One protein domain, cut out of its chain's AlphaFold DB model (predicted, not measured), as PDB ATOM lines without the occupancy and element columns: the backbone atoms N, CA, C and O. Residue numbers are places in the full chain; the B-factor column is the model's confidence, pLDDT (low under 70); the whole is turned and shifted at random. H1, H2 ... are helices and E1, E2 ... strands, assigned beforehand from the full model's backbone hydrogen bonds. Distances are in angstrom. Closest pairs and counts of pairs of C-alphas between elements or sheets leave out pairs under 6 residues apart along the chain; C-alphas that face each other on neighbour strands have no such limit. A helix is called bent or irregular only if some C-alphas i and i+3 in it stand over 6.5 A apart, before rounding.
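This is residues 70 to 85 and 129 to 236 of the 245 residues of an uncharacterized protein of Larimichthys crocea (UniProt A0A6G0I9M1). The long hairpin E6 and E7 crosses one face of the three-stranded sheet E1 E3 E2, making a crossed sandwich that is only partly face to face, mainly between E3 and E7. E3 runs on into E4, which pairs with E5 in a second small sheet; H3 packs on E7 with H4 packed on H3, H2 lies by E4, and H1 lies at the far end by the first sheet. The 124 printed residues run H1 E1 E2 E3 E4 H2 H3 E5 H4 E6 E7, four named helices and seven named strands of mixed class. Sheet E1 E3 E2 is mixed, E4 E5 parallel and E6 E7 antiparallel. The whole is compact, with a radius of gyration of the C-alphas of 15.8 A and spans of 51 by 35 by 24 A.

H1, residues 70 to 75, begins at C-alpha 70 (22.268, 77.145, 76.582). E1 is residues 78 to 80, E2 131 to 136, E3 142 to 148 (18.8 A) and E4 151 to 153. H2, residues 157 to 161, is irregular, but only just: C-alphas 158 and 161 are 6.8 A apart. H3 is residues 171 to 177 and E5 179 to 184. H4, residues 197 to 207, 16.1 A long, is irregular, with C-alphas 202 and 205 7.3 A apart. E6, residues 212 to 222, measures 29.9 A, and E7, 225 to 235, measures 29.7 A and ends at C-alpha 235 (43.619, 69.867, 86.161).

H1 only grazes the sheet E1 E3 E2, with residues 72 to 75. Parallel E1 and E3 have N 80 and O 143 2.9 A apart; in the antiparallel hairpin E2 and E3, N 135 and O 144 are 2.8 A apart. The sandwich, two sheets face to face, has strands at 80 degrees; the closest C-alphas of E3 and E7 are those of Ala 146 and Val 228, 4.8 A. E4, H2 H3, E5 form a strand-helix-strand unit, parallel neighbour strands with helices between, where N 184 and O 152 are 2.9 A apart. The C-alphas of Val 151 in E4 and Ala 159 in H2 are 6.5 A apart. The closest C-alphas of H3 and E7 are those of Ser 176 and Val 233, 4.8 A. H3 and H4 touch at Met 171 and Val 200, C-alphas 5.3 A apart, about perpendicular at 90 degrees. In hairpin E6 and E7, N 215 and O 232 are 2.8 A apart. Every O i to N i+4 pair is within hydrogen-bond range in H3, against 1 of 2 in H1, 0 of 1 in H2 and 2 of 7 in H4; O i to N i+3 pairs within range are 0 of 2 in H2 and 5 of 8 in H4.

The C-alphas farthest apart, those of Ser 77 and His 189, are 51.7 A apart. Residues 86 to 128 are not printed, and C-alphas 85 and 129 are 10.6 A apart across the cut. The link E5 to H4, 12 residues, is long. Residues 82 to 84, 164 and 186 to 193 have pLDDT under 70; the mean of the printed part is 86.3.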
ATOM      1  N   THR A  70      23.649  77.136  77.109       91.25
ATOM      2  CA  THR A  70      22.268  77.145  76.582       91.25
ATOM      3  C   THR A  70      21.990  76.043  75.553       91.25
ATOM      4  O   THR A  70      20.840  75.631  75.394       91.25
ATOM      5  N   LYS A  71      23.023  75.567  74.840       92.00
ATOM      6  CA  LYS A  71      22.923  74.432  73.908       92.00
ATOM      7  C   LYS A  71      23.067  73.111  74.654       92.00
ATOM      8  O   LYS A  71      22.206  72.251  74.521       92.00
ATOM      9  N   GLN A  72      24.101  72.988  75.489       90.88
ATOM     10  CA  GLN A  72      24.360  71.790  76.295       90.88
ATOM     11  C   GLN A  72      23.152  71.426  77.169       90.88
ATOM     12  O   GLN A  72      22.750  70.271  77.201       90.88
ATOM     13  N   ARG A  73      22.486  72.417  77.775       90.31
ATOM     14  CA  ARG A  73      21.278  72.228  78.595       90.31
ATOM     15  C   ARG A  73      20.078  71.647  77.828       90.31
ATOM     16  O   ARG A  73      19.156  71.144  78.457       90.31
ATOM     17  N   GLN A  74      20.070  71.701  76.492       91.44
ATOM     18  CA  GLN A  74      19.063  71.038  75.644       91.44
ATOM     19  C   GLN A  74      19.439  69.587  75.298       91.44
ATOM     20  O   GLN A  74      18.578  68.817  74.880       91.44
ATOM     21  N   GLU A  75      20.716  69.226  75.451       91.44
ATOM     22  CA  GLU A  75      21.275  67.891  75.195       91.44
ATOM     23  C   GLU A  75      21.407  67.054  76.485       91.44
ATOM     24  O   GLU A  75      21.576  65.832  76.420       91.44
ATOM     25  N   LEU A  76      21.281  67.690  77.658       92.50
ATOM     26  CA  LEU A  76      21.217  67.021  78.955       92.50
ATOM     27  C   LEU A  76      20.043  66.038  79.025       92.50
ATOM     28  O   LEU A  76      18.900  66.357  78.703       92.50
ATOM     29  N   SER A  77      20.343  64.837  79.510       92.94
ATOM     30  CA  SER A  77      19.359  63.825  79.899       92.94
ATOM     31  C   SER A  77      18.988  63.945  81.379       92.94
ATOM     32  O   SER A  77      17.844  63.681  81.739       92.94
ATOM     33  N   GLU A  78      19.940  64.351  82.226       91.75
ATOM     34  CA  GLU A  78      19.767  64.503  83.674       91.75
ATOM     35  C   GLU A  78      20.532  65.744  84.172       91.75
ATOM     36  O   GLU A  78      21.682  65.964  83.789       91.75
ATOM     37  N   HIS A  79      19.913  66.536  85.051       90.81
ATOM     38  CA  HIS A  79      20.581  67.573  85.846       90.81
ATOM     39  C   HIS A  79      20.420  67.186  87.313       90.81
ATOM     40  O   HIS A  79      19.303  67.000  87.794       90.81
ATOM     41  N   LEU A  80      21.532  66.982  88.013       87.25
ATOM     42  CA  LEU A  80      21.538  66.484  89.384       87.25
ATOM     43  C   LEU A  80      21.769  67.629  90.373       87.25
ATOM     44  O   LEU A  80      22.660  68.454  90.188       87.25
ATOM     45  N   CYS A  81      21.013  67.591  91.470       75.81
ATOM     46  CA  CYS A  81      21.154  68.484  92.624       75.81
ATOM     47  C   CYS A  81      20.939  69.977  92.314       75.81
ATOM     48  O   CYS A  81      21.764  70.797  92.681       75.81
ATOM     49  N   GLU A  82      19.780  70.350  91.755       67.12
ATOM     50  CA  GLU A  82      19.343  71.755  91.546       67.12
ATOM     51  C   GLU A  82      19.213  72.602  92.846       67.12
ATOM     52  O   GLU A  82      18.686  73.715  92.829       67.12
ATOM     53  N   GLY A  83      19.636  72.074  93.999       62.44
ATOM     54  CA  GLY A  83      19.580  72.721  95.305       62.44
ATOM     55  C   GLY A  83      20.979  72.979  95.854       62.44
ATOM     56  O   GLY A  83      21.781  72.056  95.981       62.44
ATOM     57  N   GLY A  84      21.242  74.235  96.221       69.94
ATOM     58  CA  GLY A  84      22.436  74.626  96.965       69.94
ATOM     59  C   GLY A  84      22.421  74.140  98.419       69.94
ATOM     60  O   GLY A  84      21.662  73.253  98.813       69.94
ATOM     61  N   LEU A  85      23.274  74.748  99.238       77.56
ATOM     62  CA  LEU A  85      23.471  74.338 100.629       77.56
ATOM     63  C   LEU A  85      22.269  74.661 101.516       77.56
ATOM     64  O   LEU A  85      21.671  75.738 101.433       77.56
ATOM     65  N   GLY A 129      30.636  83.486 101.748       78.81
ATOM     66  CA  GLY A 129      29.815  82.795 100.762       78.81
ATOM     67  C   GLY A 129      30.410  81.464 100.297       78.81
ATOM     68  O   GLY A 129      31.267  80.860 100.944       78.81
ATOM     69  N   TYR A 130      29.891  80.993  99.169       87.06
ATOM     70  CA  TYR A 130      30.341  79.815  98.438       87.06
ATOM     71  C   TYR A 130      30.064  80.040  96.952       87.06
ATOM     72  O   TYR A 130      29.168  80.806  96.597       87.06
ATOM     73  N   TYR A 131      30.799  79.352  96.084       89.56
ATOM     74  CA  TYR A 131      30.500  79.339  94.655       89.56
ATOM     75  C   TYR A 131      29.641  78.115  94.346       89.56
ATOM     76  O   TYR A 131      30.024  76.997  94.690       89.56
ATOM     77  N   GLN A 132      28.502  78.300  93.683       91.94
ATOM     78  CA  GLN A 132      27.786  77.192  93.054       91.94
ATOM     79  C   GLN A 132      28.397  76.950  91.672       91.94
ATOM     80  O   GLN A 132      28.485  77.866  90.859       91.94
ATOM     81  N   VAL A 133      28.851  75.723  91.420       92.50
ATOM     82  CA  VAL A 133      29.525  75.339  90.177       92.50
ATOM     83  C   VAL A 133      28.770  74.180  89.538       92.50
ATOM     84  O   VAL A 133      28.714  73.087  90.102       92.50
ATOM     85  N   THR A 134      28.224  74.407  88.345       93.75
ATOM     86  CA  THR A 134      27.636  73.351  87.515       93.75
ATOM     87  C   THR A 134      28.743  72.595  86.784       93.75
ATOM     88  O   THR A 134      29.443  73.144  85.933       93.75
ATOM     89  N   ILE A 135      28.911  71.316  87.107       93.31
ATOM     90  CA  ILE A 135      29.896  70.422  86.498       93.31
ATOM     91  C   ILE A 135      29.203  69.602  85.411       93.31
ATOM     92  O   ILE A 135      28.306  68.810  85.702       93.31
ATOM     93  N   LEU A 136      29.646  69.744  84.161       94.25
ATOM     94  CA  LEU A 136      29.191  68.903  83.055       94.25
ATOM     95  C   LEU A 136      30.019  67.610  82.982       94.25
ATOM     96  O   LEU A 136      31.246  67.644  82.889       94.25
ATOM     97  N   GLY A 137      29.351  66.458  82.981       93.31
ATOM     98  CA  GLY A 137      29.989  65.164  82.752       93.31
ATOM     99  C   GLY A 137      30.586  65.061  81.345       93.31
ATOM    100  O   GLY A 137      30.056  65.612  80.384       93.31
ATOM    101  N   ILE A 138      31.669  64.292  81.185       91.75
ATOM    102  CA  ILE A 138      32.401  64.161  79.905       91.75
ATOM    103  C   ILE A 138      31.543  63.628  78.737       91.75
ATOM    104  O   ILE A 138      31.865  63.848  77.572       91.75
ATOM    105  N   ASN A 139      30.427  62.951  79.030       91.06
ATOM    106  CA  ASN A 139      29.445  62.501  78.037       91.06
ATOM    107  C   ASN A 139      28.489  63.612  77.551       91.06
ATOM    108  O   ASN A 139      27.688  63.351  76.657       91.06
ATOM    109  N   LYS A 140      28.547  64.807  78.155       91.06
ATOM    110  CA  LYS A 140      27.671  65.975  77.949       91.06
ATOM    111  C   LYS A 140      26.166  65.711  78.139       91.06
ATOM    112  O   LYS A 140      25.348  66.496  77.680       91.06
ATOM    113  N   GLN A 141      25.802  64.632  78.838       93.44
ATOM    114  CA  GLN A 141      24.405  64.226  79.082       93.44
ATOM    115  C   GLN A 141      23.966  64.386  80.542       93.44
ATOM    116  O   GLN A 141      22.769  64.337  80.813       93.44
ATOM    117  N   ILE A 142      24.910  64.540  81.473       93.50
ATOM    118  CA  ILE A 142      24.634  64.682  82.907       93.50
ATOM    119  C   ILE A 142      25.364  65.921  83.421       93.50
ATOM    120  O   ILE A 142      26.572  66.041  83.205       93.50
ATOM    121  N   SER A 143      24.654  66.807  84.112       94.00
ATOM    122  CA  SER A 143      25.230  67.887  84.924       94.00
ATOM    123  C   SER A 143      25.027  67.617  86.417       94.00
ATOM    124  O   SER A 143      24.120  66.885  86.814       94.00
ATOM    125  N   VAL A 144      25.883  68.209  87.249       93.50
ATOM    126  CA  VAL A 144      25.771  68.211  88.714       93.50
ATOM    127  C   VAL A 144      26.069  69.620  89.206       93.50
ATOM    128  O   VAL A 144      27.154  70.121  88.916       93.50
ATOM    129  N   ASP A 145      25.179  70.239  89.976       93.81
ATOM    130  CA  ASP A 145      25.554  71.441  90.727       93.81
ATOM    131  C   ASP A 145      26.246  71.040  92.030       93.81
ATOM    132  O   ASP A 145      25.799  70.139  92.744       93.81
ATOM    133  N   ALA A 146      27.364  71.696  92.335       93.44
ATOM    134  CA  ALA A 146      28.133  71.452  93.547       93.44
ATOM    135  C   ALA A 146      28.610  72.766  94.175       93.44
ATOM    136  O   ALA A 146      28.995  73.708  93.481       93.44
ATOM    137  N   ALA A 147      28.617  72.818  95.506       92.12
ATOM    138  CA  ALA A 147      29.128  73.952  96.260       92.12
ATOM    139  C   ALA A 147      30.653  73.872  96.409       92.12
ATOM    140  O   ALA A 147      31.195  72.869  96.877       92.12
ATOM    141  N   TYR A 148      31.349  74.949  96.055       91.44
ATOM    142  CA  TYR A 148      32.772  75.134  96.307       91.44
ATOM    143  C   TYR A 148      33.002  76.190  97.390       91.44
ATOM    144  O   TYR A 148      32.511  77.318  97.316       91.44
ATOM    145  N   PHE A 149      33.811  75.813  98.377       87.81
ATOM    146  CA  PHE A 149      34.165  76.640  99.520       87.81
ATOM    147  C   PHE A 149      35.674  76.878  99.537       87.81
ATOM    148  O   PHE A 149      36.405  75.993 100.006       87.81
ATOM    149  N   PRO A 150      36.178  78.036  99.086       89.19
ATOM    150  CA  PRO A 150      37.580  78.350  99.299       89.19
ATOM    151  C   PRO A 150      37.893  78.397 100.796       89.19
ATOM    152  O   PRO A 150      37.045  78.741 101.622       89.19
ATOM    153  N   VAL A 151      39.120  78.037 101.147       88.19
ATOM    154  CA  VAL A 151      39.722  78.396 102.433       88.19
ATOM    155  C   VAL A 151      40.229  79.833 102.331       88.19
ATOM    156  O   VAL A 151      40.870  80.184 101.339       88.19
ATOM    157  N   THR A 152      39.926  80.674 103.317       85.56
ATOM    158  CA  THR A 152      40.322  82.094 103.312       85.56
ATOM    159  C   THR A 152      41.296  82.457 104.424       85.56
ATOM    160  O   THR A 152      42.041  83.420 104.276       85.56
ATOM    161  N   SER A 153      41.365  81.677 105.506       83.06
ATOM    162  CA  SER A 153      42.298  81.925 106.611       83.06
ATOM    163  C   SER A 153      43.173  80.715 106.926       83.06
ATOM    164  O   SER A 153      42.732  79.570 106.829       83.06
ATOM    165  N   SER A 154      44.406  80.973 107.371       83.62
ATOM    166  CA  SER A 154      45.311  79.950 107.913       83.62
ATOM    167  C   SER A 154      44.785  79.288 109.191       83.62
ATOM    168  O   SER A 154      45.194  78.174 109.509       83.62
ATOM    169  N   ASP A 155      43.871  79.952 109.908       81.38
ATOM    170  CA  ASP A 155      43.228  79.435 111.124       81.38
ATOM    171  C   ASP A 155      42.180  78.347 110.830       81.38
ATOM    172  O   ASP A 155      41.726  77.649 111.743       81.38
ATOM    173  N   GLU A 156      41.750  78.196 109.574       80.75
ATOM    174  CA  GLU A 156      40.815  77.138 109.210       80.75
ATOM    175  C   GLU A 156      41.480  75.755 109.314       80.75
ATOM    176  O   GLU A 156      42.537  75.534 108.721       80.75
ATOM    177  N   PRO A 157      40.824  74.744 109.918       80.81
ATOM    178  CA  PRO A 157      41.343  73.372 109.941       80.81
ATOM    179  C   PRO A 157      41.635  72.791 108.546       80.81
ATOM    180  O   PRO A 157      42.459  71.889 108.403       80.81
ATOM    181  N   ARG A 158      40.968  73.321 107.510       82.50
ATOM    182  CA  ARG A 158      41.154  72.956 106.101       82.50
ATOM    183  C   ARG A 158      42.479  73.470 105.512       82.50
ATOM    184  O   ARG A 158      42.952  72.887 104.542       82.50
ATOM    185  N   ALA A 159      43.096  74.502 106.098       84.25
ATOM    186  CA  ALA A 159      44.332  75.121 105.609       84.25
ATOM    187  C   ALA A 159      45.582  74.231 105.764       84.25
ATOM    188  O   ALA A 159      46.520  74.337 104.976       84.25
ATOM    189  N   VAL A 160      45.584  73.319 106.748       81.69
ATOM    190  CA  VAL A 160      46.759  72.530 107.185       81.69
ATOM    191  C   VAL A 160      47.418  71.708 106.064       81.69
ATOM    192  O   VAL A 160      48.616  71.439 106.126       81.69
ATOM    193  N   SER A 161      46.655  71.321 105.039       78.94
ATOM    194  CA  SER A 161      47.119  70.467 103.934       78.94
ATOM    195  C   SER A 161      47.166  71.185 102.579       78.94
ATOM    196  O   SER A 161      47.262  70.521 101.544       78.94
ATOM    197  N   LEU A 162      47.041  72.515 102.550       84.75
ATOM    198  CA  LEU A 162      46.967  73.262 101.296       84.75
ATOM    199  C   LEU A 162      48.351  73.569 100.704       84.75
ATOM    200  O   LEU A 162      49.304  73.795 101.460       84.75
ATOM    201  N   PRO A 163      48.470  73.618  99.359       80.12
ATOM    202  CA  PRO A 163      49.664  74.136  98.700       80.12
ATOM    203  C   PRO A 163      49.990  75.537  99.222       80.12
ATOM    204  O   PRO A 163      49.091  76.354  99.383       80.12
ATOM    205  N   GLN A 164      51.265  75.814  99.478       69.56
ATOM    206  CA  GLN A 164      51.718  77.135  99.940       69.56
ATOM    207  C   GLN A 164      52.181  78.027  98.774       69.56
ATOM    208  O   GLN A 164      52.620  79.155  98.985       69.56
ATOM    209  N   ASP A 165      52.108  77.517  97.542       82.56
ATOM    210  CA  ASP A 165      52.483  78.243  96.334       82.56
ATOM    211  C   ASP A 165      51.440  79.331  96.016       82.56
ATOM    212  O   ASP A 165      50.250  79.020  95.890       82.56
ATOM    213  N   PRO A 166      51.847  80.606  95.863       85.25
ATOM    214  CA  PRO A 166      50.919  81.688  95.564       85.25
ATOM    215  C   PRO A 166      50.329  81.544  94.156       85.25
ATOM    216  O   PRO A 166      51.027  81.189  93.203       85.25
ATOM    217  N   HIS A 167      49.047  81.880  94.006       89.50
ATOM    218  CA  HIS A 167      48.336  81.859  92.726       89.50
ATOM    219  C   HIS A 167      47.541  83.152  92.499       89.50
ATOM    220  O   HIS A 167      47.225  83.881  93.434       89.50
ATOM    221  N   GLY A 168      47.217  83.445  91.238       89.69
ATOM    222  CA  GLY A 168      46.572  84.699  90.823       89.69
ATOM    223  C   GLY A 168      45.054  84.764  91.022       89.69
ATOM    224  O   GLY A 168      44.401  85.467  90.264       89.69
ATOM    225  N   ASN A 169      44.489  83.997  91.961       92.12
ATOM    226  CA  ASN A 169      43.050  83.956  92.285       92.12
ATOM    227  C   ASN A 169      42.060  83.748  91.121       92.12
ATOM    228  O   ASN A 169      40.873  84.020  91.272       92.12
ATOM    229  N   THR A 170      42.497  83.197  89.986       93.62
ATOM    230  CA  THR A 170      41.559  82.781  88.934       93.62
ATOM    231  C   THR A 170      40.682  81.632  89.432       93.62
ATOM    232  O   THR A 170      41.157  80.797  90.207       93.62
ATOM    233  N   MET A 171      39.434  81.537  88.975       93.75
ATOM    234  CA  MET A 171      38.442  80.541  89.392       93.75
ATOM    235  C   MET A 171      39.008  79.116  89.348       93.75
ATOM    236  O   MET A 171      38.924  78.363  90.319       93.75
ATOM    237  N   LEU A 172      39.673  78.764  88.244       93.62
ATOM    238  CA  LEU A 172      40.295  77.456  88.071       93.62
ATOM    239  C   LEU A 172      41.563  77.285  88.928       93.62
ATOM    240  O   LEU A 172      41.905  76.162  89.296       93.62
ATOM    241  N   SER A 173      42.285  78.366  89.255       92.94
ATOM    242  CA  SER A 173      43.366  78.309  90.249       92.94
ATOM    243  C   SER A 173      42.803  78.000  91.639       92.94
ATOM    244  O   SER A 173      43.210  76.994  92.215       92.94
ATOM    245  N   CYS A 174      41.786  78.742  92.089       92.81
ATOM    246  CA  CYS A 174      41.107  78.583  93.374       92.81
ATOM    247  C   CYS A 174      40.527  77.172  93.534       92.81
ATOM    248  O   CYS A 174      40.856  76.489  94.497       92.81
ATOM    249  N   LEU A 175      39.757  76.676  92.559       92.94
ATOM    250  CA  LEU A 175      39.212  75.308  92.570       92.94
ATOM    251  C   LEU A 175      40.303  74.229  92.734       92.94
ATOM    252  O   LEU A 175      40.083  73.210  93.396       92.94
ATOM    253  N   SER A 176      41.486  74.449  92.149       92.44
ATOM    254  CA  SER A 176      42.609  73.502  92.213       92.44
ATOM    255  C   SER A 176      43.491  73.645  93.461       92.44
ATOM    256  O   SER A 176      43.974  72.643  93.996       92.44
ATOM    257  N   SER A 177      43.680  74.863  93.973       91.69
ATOM    258  CA  SER A 177      44.452  75.143  95.188       91.69
ATOM    259  C   SER A 177      43.638  74.846  96.453       91.69
ATOM    260  O   SER A 177      44.179  74.296  97.413       91.69
ATOM    261  N   SER A 178      42.323  75.065  96.380       90.38
ATOM    262  CA  SER A 178      41.325  75.050  97.457       90.38
ATOM    263  C   SER A 178      41.385  76.252  98.418       90.38
ATOM    264  O   SER A 178      40.797  76.190  99.497       90.38
ATOM    265  N   PHE A 179      42.044  77.357  98.039       90.44
ATOM    266  CA  PHE A 179      42.064  78.612  98.811       90.44
ATOM    267  C   PHE A 179      41.963  79.880  97.952       90.44
ATOM    268  O   PHE A 179      42.073  79.825  96.728       90.44
ATOM    269  N   LEU A 180      41.737  81.021  98.617       89.31
ATOM    270  CA  LEU A 180      42.018  82.361  98.090       89.31
ATOM    271  C   LEU A 180      43.381  82.829  98.610       89.31
ATOM    272  O   LEU A 180      43.651  82.727  99.804       89.31
ATOM    273  N   CYS A 181      44.229  83.329  97.715       87.25
ATOM    274  CA  CYS A 181      45.594  83.756  98.004       87.25
ATOM    275  C   CYS A 181      45.676  85.287  98.199       87.25
ATOM    276  O   CYS A 181      45.131  86.023  97.376       87.25
ATOM    277  N   PRO A 182      46.422  85.807  99.192       87.06
ATOM    278  CA  PRO A 182      47.036  85.076 100.303       87.06
ATOM    279  C   PRO A 182      45.972  84.593 101.297       87.06
ATOM    280  O   PRO A 182      44.907  85.184 101.378       87.06
ATOM    281  N   LEU A 183      46.275  83.561 102.088       84.50
ATOM    282  CA  LEU A 183      45.462  83.245 103.266       84.50
ATOM    283  C   LEU A 183      45.617  84.361 104.313       84.50
ATOM    284  O   LEU A 183      46.747  84.752 104.614       84.50
ATOM    285  N   ILE A 184      44.517  84.816 104.919       79.81
ATOM    286  CA  ILE A 184      44.567  85.701 106.092       79.81
ATOM    287  C   ILE A 184      45.148  84.940 107.287       79.81
ATOM    288  O   ILE A 184      44.538  83.988 107.789       79.81
ATOM    289  N   ASP A 185      46.287  85.421 107.779       75.12
ATOM    290  CA  ASP A 185      46.818  85.106 109.104       75.12
ATOM    291  C   ASP A 185      46.279  86.121 110.120       75.12
ATOM    292  O   ASP A 185      46.572  87.317 110.033       75.12
ATOM    293  N   ALA A 186      45.512  85.643 111.104       63.28
ATOM    294  CA  ALA A 186      44.925  86.469 112.158       63.28
ATOM    295  C   ALA A 186      45.969  87.112 113.097       63.28
ATOM    296  O   ALA A 186      45.649  88.072 113.801       63.28
ATOM    297  N   ALA A 187      47.211  86.614 113.114       62.44
ATOM    298  CA  ALA A 187      48.334  87.231 113.819       62.44
ATOM    299  C   ALA A 187      49.047  88.315 112.986       62.44
ATOM    300  O   ALA A 187      49.834  89.095 113.533       62.44
ATOM    301  N   SER A 188      48.779  88.396 111.679       58.97
ATOM    302  CA  SER A 188      49.355  89.405 110.795       58.97
ATOM    303  C   SER A 188      48.495  90.676 110.784       58.97
ATOM    304  O   SER A 188      47.334  90.675 110.391       58.97
ATOM    305  N   HIS A 189      49.071  91.810 111.192       53.69
ATOM    306  CA  HIS A 189      48.416  93.127 111.088       53.69
ATOM    307  C   HIS A 189      48.480  93.723 109.665       53.69
ATOM    308  O   HIS A 189      48.387  94.938 109.496       53.69
ATOM    309  N   SER A 190      48.694  92.900 108.640       55.53
ATOM    310  CA  SER A 190      48.665  93.334 107.245       55.53
ATOM    311  C   SER A 190      47.233  93.378 106.727       55.53
ATOM    312  O   SER A 190      46.541  92.364 106.746       55.53
ATOM    313  N   GLU A 191      46.820  94.527 106.189       54.41
ATOM    314  CA  GLU A 191      45.614  94.664 105.362       54.41
ATOM    315  C   GLU A 191      45.817  93.950 104.011       54.41
ATOM    316  O   GLU A 191      45.965  94.570 102.960       54.41
ATOM    317  N   THR A 192      45.880  92.617 104.030       60.34
ATOM    318  CA  THR A 192      45.784  91.793 102.823       60.34
ATOM    319  C   THR A 192      44.314  91.648 102.462       60.34
ATOM    320  O   THR A 192      43.638  90.735 102.942       60.34
ATOM    321  N   THR A 193      43.810  92.565 101.638       68.38
ATOM    322  CA  THR A 193      42.463  92.467 101.067       68.38
ATOM    323  C   THR A 193      42.352  91.166 100.275       68.38
ATOM    324  O   THR A 193      43.164  90.906  99.385       68.38
ATOM    325  N   HIS A 194      41.369  90.333 100.617       75.81
ATOM    326  CA  HIS A 194      41.002  89.189  99.787       75.81
ATOM    327  C   HIS A 194      40.410  89.675  98.461       75.81
ATOM    328  O   HIS A 194      39.826  90.757  98.441       75.81
ATOM    329  N   PRO A 195      40.529  88.900  97.369       81.69
ATOM    330  CA  PRO A 195      39.785  89.216  96.159       81.69
ATOM    331  C   PRO A 195      38.289  89.170  96.480       81.69
ATOM    332  O   PRO A 195      37.818  88.210  97.104       81.69
ATOM    333  N   GLU A 196      37.552  90.191  96.055       84.94
ATOM    334  CA  GLU A 196      36.091  90.173  96.141       84.94
ATOM    335  C   GLU A 196      35.546  89.023  95.258       84.94
ATOM    336  O   GLU A 196      36.188  88.663  94.257       84.94
ATOM    337  N   PRO A 197      34.400  88.399  95.596       84.62
ATOM    338  CA  PRO A 197      33.873  87.247  94.855       84.62
ATOM    339  C   PRO A 197      33.736  87.476  93.339       84.62
ATOM    340  O   PRO A 197      33.954  86.565  92.535       84.62
ATOM    341  N   GLU A 198      33.432  88.712  92.950       87.31
ATOM    342  CA  GLU A 198      33.365  89.232  91.587       87.31
ATOM    343  C   GLU A 198      34.685  89.062  90.825       87.31
ATOM    344  O   GLU A 198      34.675  88.655  89.663       87.31
ATOM    345  N   GLU A 199      35.824  89.359  91.457       89.75
ATOM    346  CA  GLU A 199      37.141  89.326  90.809       89.75
ATOM    347  C   GLU A 199      37.511  87.899  90.391       89.75
ATOM    348  O   GLU A 199      37.992  87.664  89.280       89.75
ATOM    349  N   VAL A 200      37.211  86.930  91.260       91.00
ATOM    350  CA  VAL A 200      37.370  85.502  90.966       91.00
ATOM    351  C   VAL A 200      36.375  85.080  89.882       91.00
ATOM    352  O   VAL A 200      36.756  84.396  88.929       91.00
ATOM    353  N   LEU A 201      35.113  85.514  89.971       91.38
ATOM    354  CA  LEU A 201      34.059  85.141  89.025       91.38
ATOM    355  C   LEU A 201      34.311  85.649  87.594       91.38
ATOM    356  O   LEU A 201      34.024  84.925  86.642       91.38
ATOM    357  N   VAL A 202      34.913  86.830  87.412       92.00
ATOM    358  CA  VAL A 202      35.292  87.363  86.082       92.00
ATOM    359  C   VAL A 202      36.198  86.394  85.306       92.00
ATOM    360  O   VAL A 202      36.139  86.333  84.076       92.00
ATOM    361  N   THR A 203      36.997  85.588  86.008       94.25
ATOM    362  CA  THR A 203      37.889  84.581  85.404       94.25
ATOM    363  C   THR A 203      37.229  83.214  85.167       94.25
ATOM    364  O   THR A 203      37.886  82.291  84.687       94.25
ATOM    365  N   ALA A 204      35.932  83.047  85.456       93.69
ATOM    366  CA  ALA A 204      35.224  81.775  85.277       93.69
ATOM    367  C   ALA A 204      35.194  81.280  83.816       93.69
ATOM    368  O   ALA A 204      35.062  80.080  83.584       93.69
ATOM    369  N   SER A 205      35.430  82.162  82.837       93.19
ATOM    370  CA  SER A 205      35.637  81.786  81.431       93.19
ATOM    371  C   SER A 205      36.822  80.839  81.194       93.19
ATOM    372  O   SER A 205      36.806  80.099  80.216       93.19
ATOM    373  N   GLU A 206      37.793  80.757  82.113       92.31
ATOM    374  CA  GLU A 206      38.852  79.730  82.093       92.31
ATOM    375  C   GLU A 206      38.321  78.292  82.252       92.31
ATOM    376  O   GLU A 206      39.028  77.331  81.943       92.31
ATOM    377  N   LEU A 207      37.093  78.118  82.754       91.69
ATOM    378  CA  LEU A 207      36.449  76.811  82.892       91.69
ATOM    379  C   LEU A 207      35.838  76.304  81.575       91.69
ATOM    380  O   LEU A 207      35.566  75.110  81.459       91.69
ATOM    381  N   GLU A 208      35.615  77.178  80.590       91.00
ATOM    382  CA  GLU A 208      35.001  76.800  79.315       91.00
ATOM    383  C   GLU A 208      35.908  75.834  78.531       91.00
ATOM    384  O   GLU A 208      37.101  76.072  78.365       91.00
ATOM    385  N   ASP A 209      35.338  74.698  78.109       87.88
ATOM    386  CA  ASP A 209      36.027  73.559  77.474       87.88
ATOM    387  C   ASP A 209      37.239  72.969  78.248       87.88
ATOM    388  O   ASP A 209      37.941  72.092  77.737       87.88
ATOM    389  N   THR A 210      37.452  73.351  79.515       91.19
ATOM    390  CA  THR A 210      38.518  72.794  80.361       91.19
ATOM    391  C   THR A 210      38.097  71.463  80.995       91.19
ATOM    392  O   THR A 210      37.166  71.392  81.796       91.19
ATOM    393  N   HIS A 211      38.851  70.395  80.721       92.19
ATOM    394  CA  HIS A 211      38.672  69.106  81.392       92.19
ATOM    395  C   HIS A 211      39.385  69.052  82.753       92.19
ATOM    396  O   HIS A 211      40.591  69.290  82.870       92.19
ATOM    397  N   VAL A 212      38.636  68.655  83.783       93.38
ATOM    398  CA  VAL A 212      39.115  68.467  85.159       93.38
ATOM    399  C   VAL A 212      38.648  67.132  85.735       93.38
ATOM    400  O   VAL A 212      37.675  66.541  85.271       93.38
ATOM    401  N   VAL A 213      39.328  66.668  86.784       94.56
ATOM    402  CA  VAL A 213      38.858  65.581  87.650       94.56
ATOM    403  C   VAL A 213      38.440  66.183  88.986       94.56
ATOM    404  O   VAL A 213      39.283  66.696  89.723       94.56
ATOM    405  N   CYS A 214      37.149  66.111  89.306       93.69
ATOM    406  CA  CYS A 214      36.603  66.579  90.579       93.69
ATOM    407  C   CYS A 214      36.432  65.412  91.561       93.69
ATOM    408  O   CYS A 214      35.854  64.381  91.214       93.69
ATOM    409  N   ILE A 215      36.888  65.595  92.799       94.56
ATOM    410  CA  ILE A 215      36.470  64.803  93.958       94.56
ATOM    411  C   ILE A 215      35.302  65.545  94.601       94.56
ATOM    412  O   ILE A 215      35.446  66.708  94.989       94.56
ATOM    413  N   LEU A 216      34.160  64.865  94.691       94.12
ATOM    414  CA  LEU A 216      32.920  65.393  95.247       94.12
ATOM    415  C   LEU A 216      32.544  64.618  96.510       94.12
ATOM    416  O   LEU A 216      32.517  63.385  96.485       94.12
ATOM    417  N   ASP A 217      32.207  65.338  97.576       92.00
ATOM    418  CA  ASP A 217      31.591  64.767  98.773       92.00
ATOM    419  C   ASP A 217      30.067  64.901  98.664       92.00
ATOM    420  O   ASP A 217      29.554  65.966  98.317       92.00
ATOM    421  N   LEU A 218      29.338  63.812  98.932       91.38
ATOM    422  CA  LEU A 218      27.873  63.771  98.879       91.38
ATOM    423  C   LEU A 218      27.313  63.615 100.298       91.38
ATOM    424  O   LEU A 218      27.411  62.543 100.903       91.38
ATOM    425  N   CYS A 219      26.699  64.675 100.817       88.31
ATOM    426  CA  CYS A 219      26.151  64.735 102.169       88.31
ATOM    427  C   CYS A 219      24.639  64.479 102.141       88.31
ATOM    428  O   CYS A 219      23.852  65.335 101.749       88.31
ATOM    429  N   HIS A 220      24.219  63.283 102.555       87.19
ATOM    430  CA  HIS A 220      22.807  62.898 102.599       87.19
ATOM    431  C   HIS A 220      22.144  63.358 103.907       87.19
ATOM    432  O   HIS A 220      22.351  62.751 104.961       87.19
ATOM    433  N   LEU A 221      21.294  64.384 103.837       84.56
ATOM    434  CA  LEU A 221      20.662  65.024 105.002       84.56
ATOM    435  C   LEU A 221      19.377  64.325 105.487       84.56
ATOM    436  O   LEU A 221      18.830  64.682 106.529       84.56
ATOM    437  N   GLY A 222      18.892  63.317 104.756       81.19
ATOM    438  CA  GLY A 222      17.679  62.565 105.090       81.19
ATOM    439  C   GLY A 222      16.534  62.811 104.106       81.19
ATOM    440  O   GLY A 222      16.441  63.869 103.485       81.19
ATOM    441  N   GLY A 223      15.654  61.816 103.949       82.94
ATOM    442  CA  GLY A 223      14.703  61.799 102.833       82.94
ATOM    443  C   GLY A 223      15.455  61.795 101.501       82.94
ATOM    444  O   GLY A 223      16.462  61.106 101.386       82.94
ATOM    445  N   ASP A 224      15.008  62.612 100.550       81.19
ATOM    446  CA  ASP A 224      15.644  62.773  99.234       81.19
ATOM    447  C   ASP A 224      16.617  63.975  99.182       81.19
ATOM    448  O   ASP A 224      16.938  64.482  98.109       81.19
ATOM    449  N   LYS A 225      17.072  64.478 100.342       83.81
ATOM    450  CA  LYS A 225      17.962  65.648 100.434       83.81
ATOM    451  C   LYS A 225      19.433  65.242 100.409       83.81
ATOM    452  O   LYS A 225      19.909  64.558 101.320       83.81
ATOM    453  N   VAL A 226      20.158  65.732  99.408       87.31
ATOM    454  CA  VAL A 226      21.609  65.571  99.255       87.31
ATOM    455  C   VAL A 226      22.234  66.929  98.955       87.31
ATOM    456  O   VAL A 226      21.703  67.678  98.143       87.31
ATOM    457  N   GLU A 227      23.362  67.225  99.593       91.12
ATOM    458  CA  GLU A 227      24.269  68.306  99.200       91.12
ATOM    459  C   GLU A 227      25.483  67.712  98.487       91.12
ATOM    460  O   GLU A 227      25.978  66.651  98.882       91.12
ATOM    461  N   VAL A 228      25.989  68.405  97.468       92.62
ATOM    462  CA  VAL A 228      27.216  68.026  96.759       92.62
ATOM    463  C   VAL A 228      28.260  69.112  96.975       92.62
ATOM    464  O   VAL A 228      28.022  70.282  96.675       92.62
ATOM    465  N   LEU A 229      29.418  68.732  97.506       92.06
ATOM    466  CA  LEU A 229      30.514  69.641  97.823       92.06
ATOM    467  C   LEU A 229      31.726  69.315  96.948       92.06
ATOM    468  O   LEU A 229      32.118  68.154  96.827       92.06
ATOM    469  N   ILE A 230      32.365  70.336  96.378       93.38
ATOM    470  CA  ILE A 230      33.653  70.192  95.695       93.38
ATOM    471  C   ILE A 230      34.757  70.119  96.752       93.38
ATOM    472  O   ILE A 230      35.127  71.131  97.347       93.38
ATOM    473  N   ASN A 231      35.303  68.920  96.961       90.50
ATOM    474  CA  ASN A 231      36.426  68.687  97.868       90.50
ATOM    475  C   ASN A 231      37.754  69.087  97.204       90.50
ATOM    476  O   ASN A 231      38.535  69.865  97.753       90.50
ATOM    477  N   LYS A 232      37.995  68.585  95.984       91.75
ATOM    478  CA  LYS A 232      39.233  68.850  95.241       91.75
ATOM    479  C   LYS A 232      39.018  68.830  93.735       91.75
ATOM    480  O   LYS A 232      38.330  67.949  93.228       91.75
ATOM    481  N   VAL A 233      39.667  69.743  93.015       93.62
ATOM    482  CA  VAL A 233      39.728  69.733  91.548       93.62
ATOM    483  C   VAL A 233      41.168  69.524  91.093       93.62
ATOM    484  O   VAL A 233      42.079  70.232  91.520       93.62
ATOM    485  N   TYR A 234      41.379  68.564  90.198       92.38
ATOM    486  CA  TYR A 234      42.652  68.338  89.522       92.38
ATOM    487  C   TYR A 234      42.529  68.744  88.059       92.38
ATOM    488  O   TYR A 234      41.632  68.288  87.347       92.38
ATOM    489  N   ARG A 235      43.459  69.579  87.590       89.12
ATOM    490  CA  ARG A 235      43.619  69.867  86.161       89.12
ATOM    491  C   ARG A 235      44.101  68.598  85.460       89.12
ATOM    492  O   ARG A 235      45.034  67.958  85.945       89.12
ATOM    493  N   VAL A 236      43.507  68.254  84.319       85.69
ATOM    494  CA  VAL A 236      44.062  67.207  83.453       85.69
ATOM    495  C   VAL A 236      45.267  67.802  82.729       85.69
ATOM    496  O   VAL A 236      45.120  68.499  81.730       85.69
TER     497      VAL A 236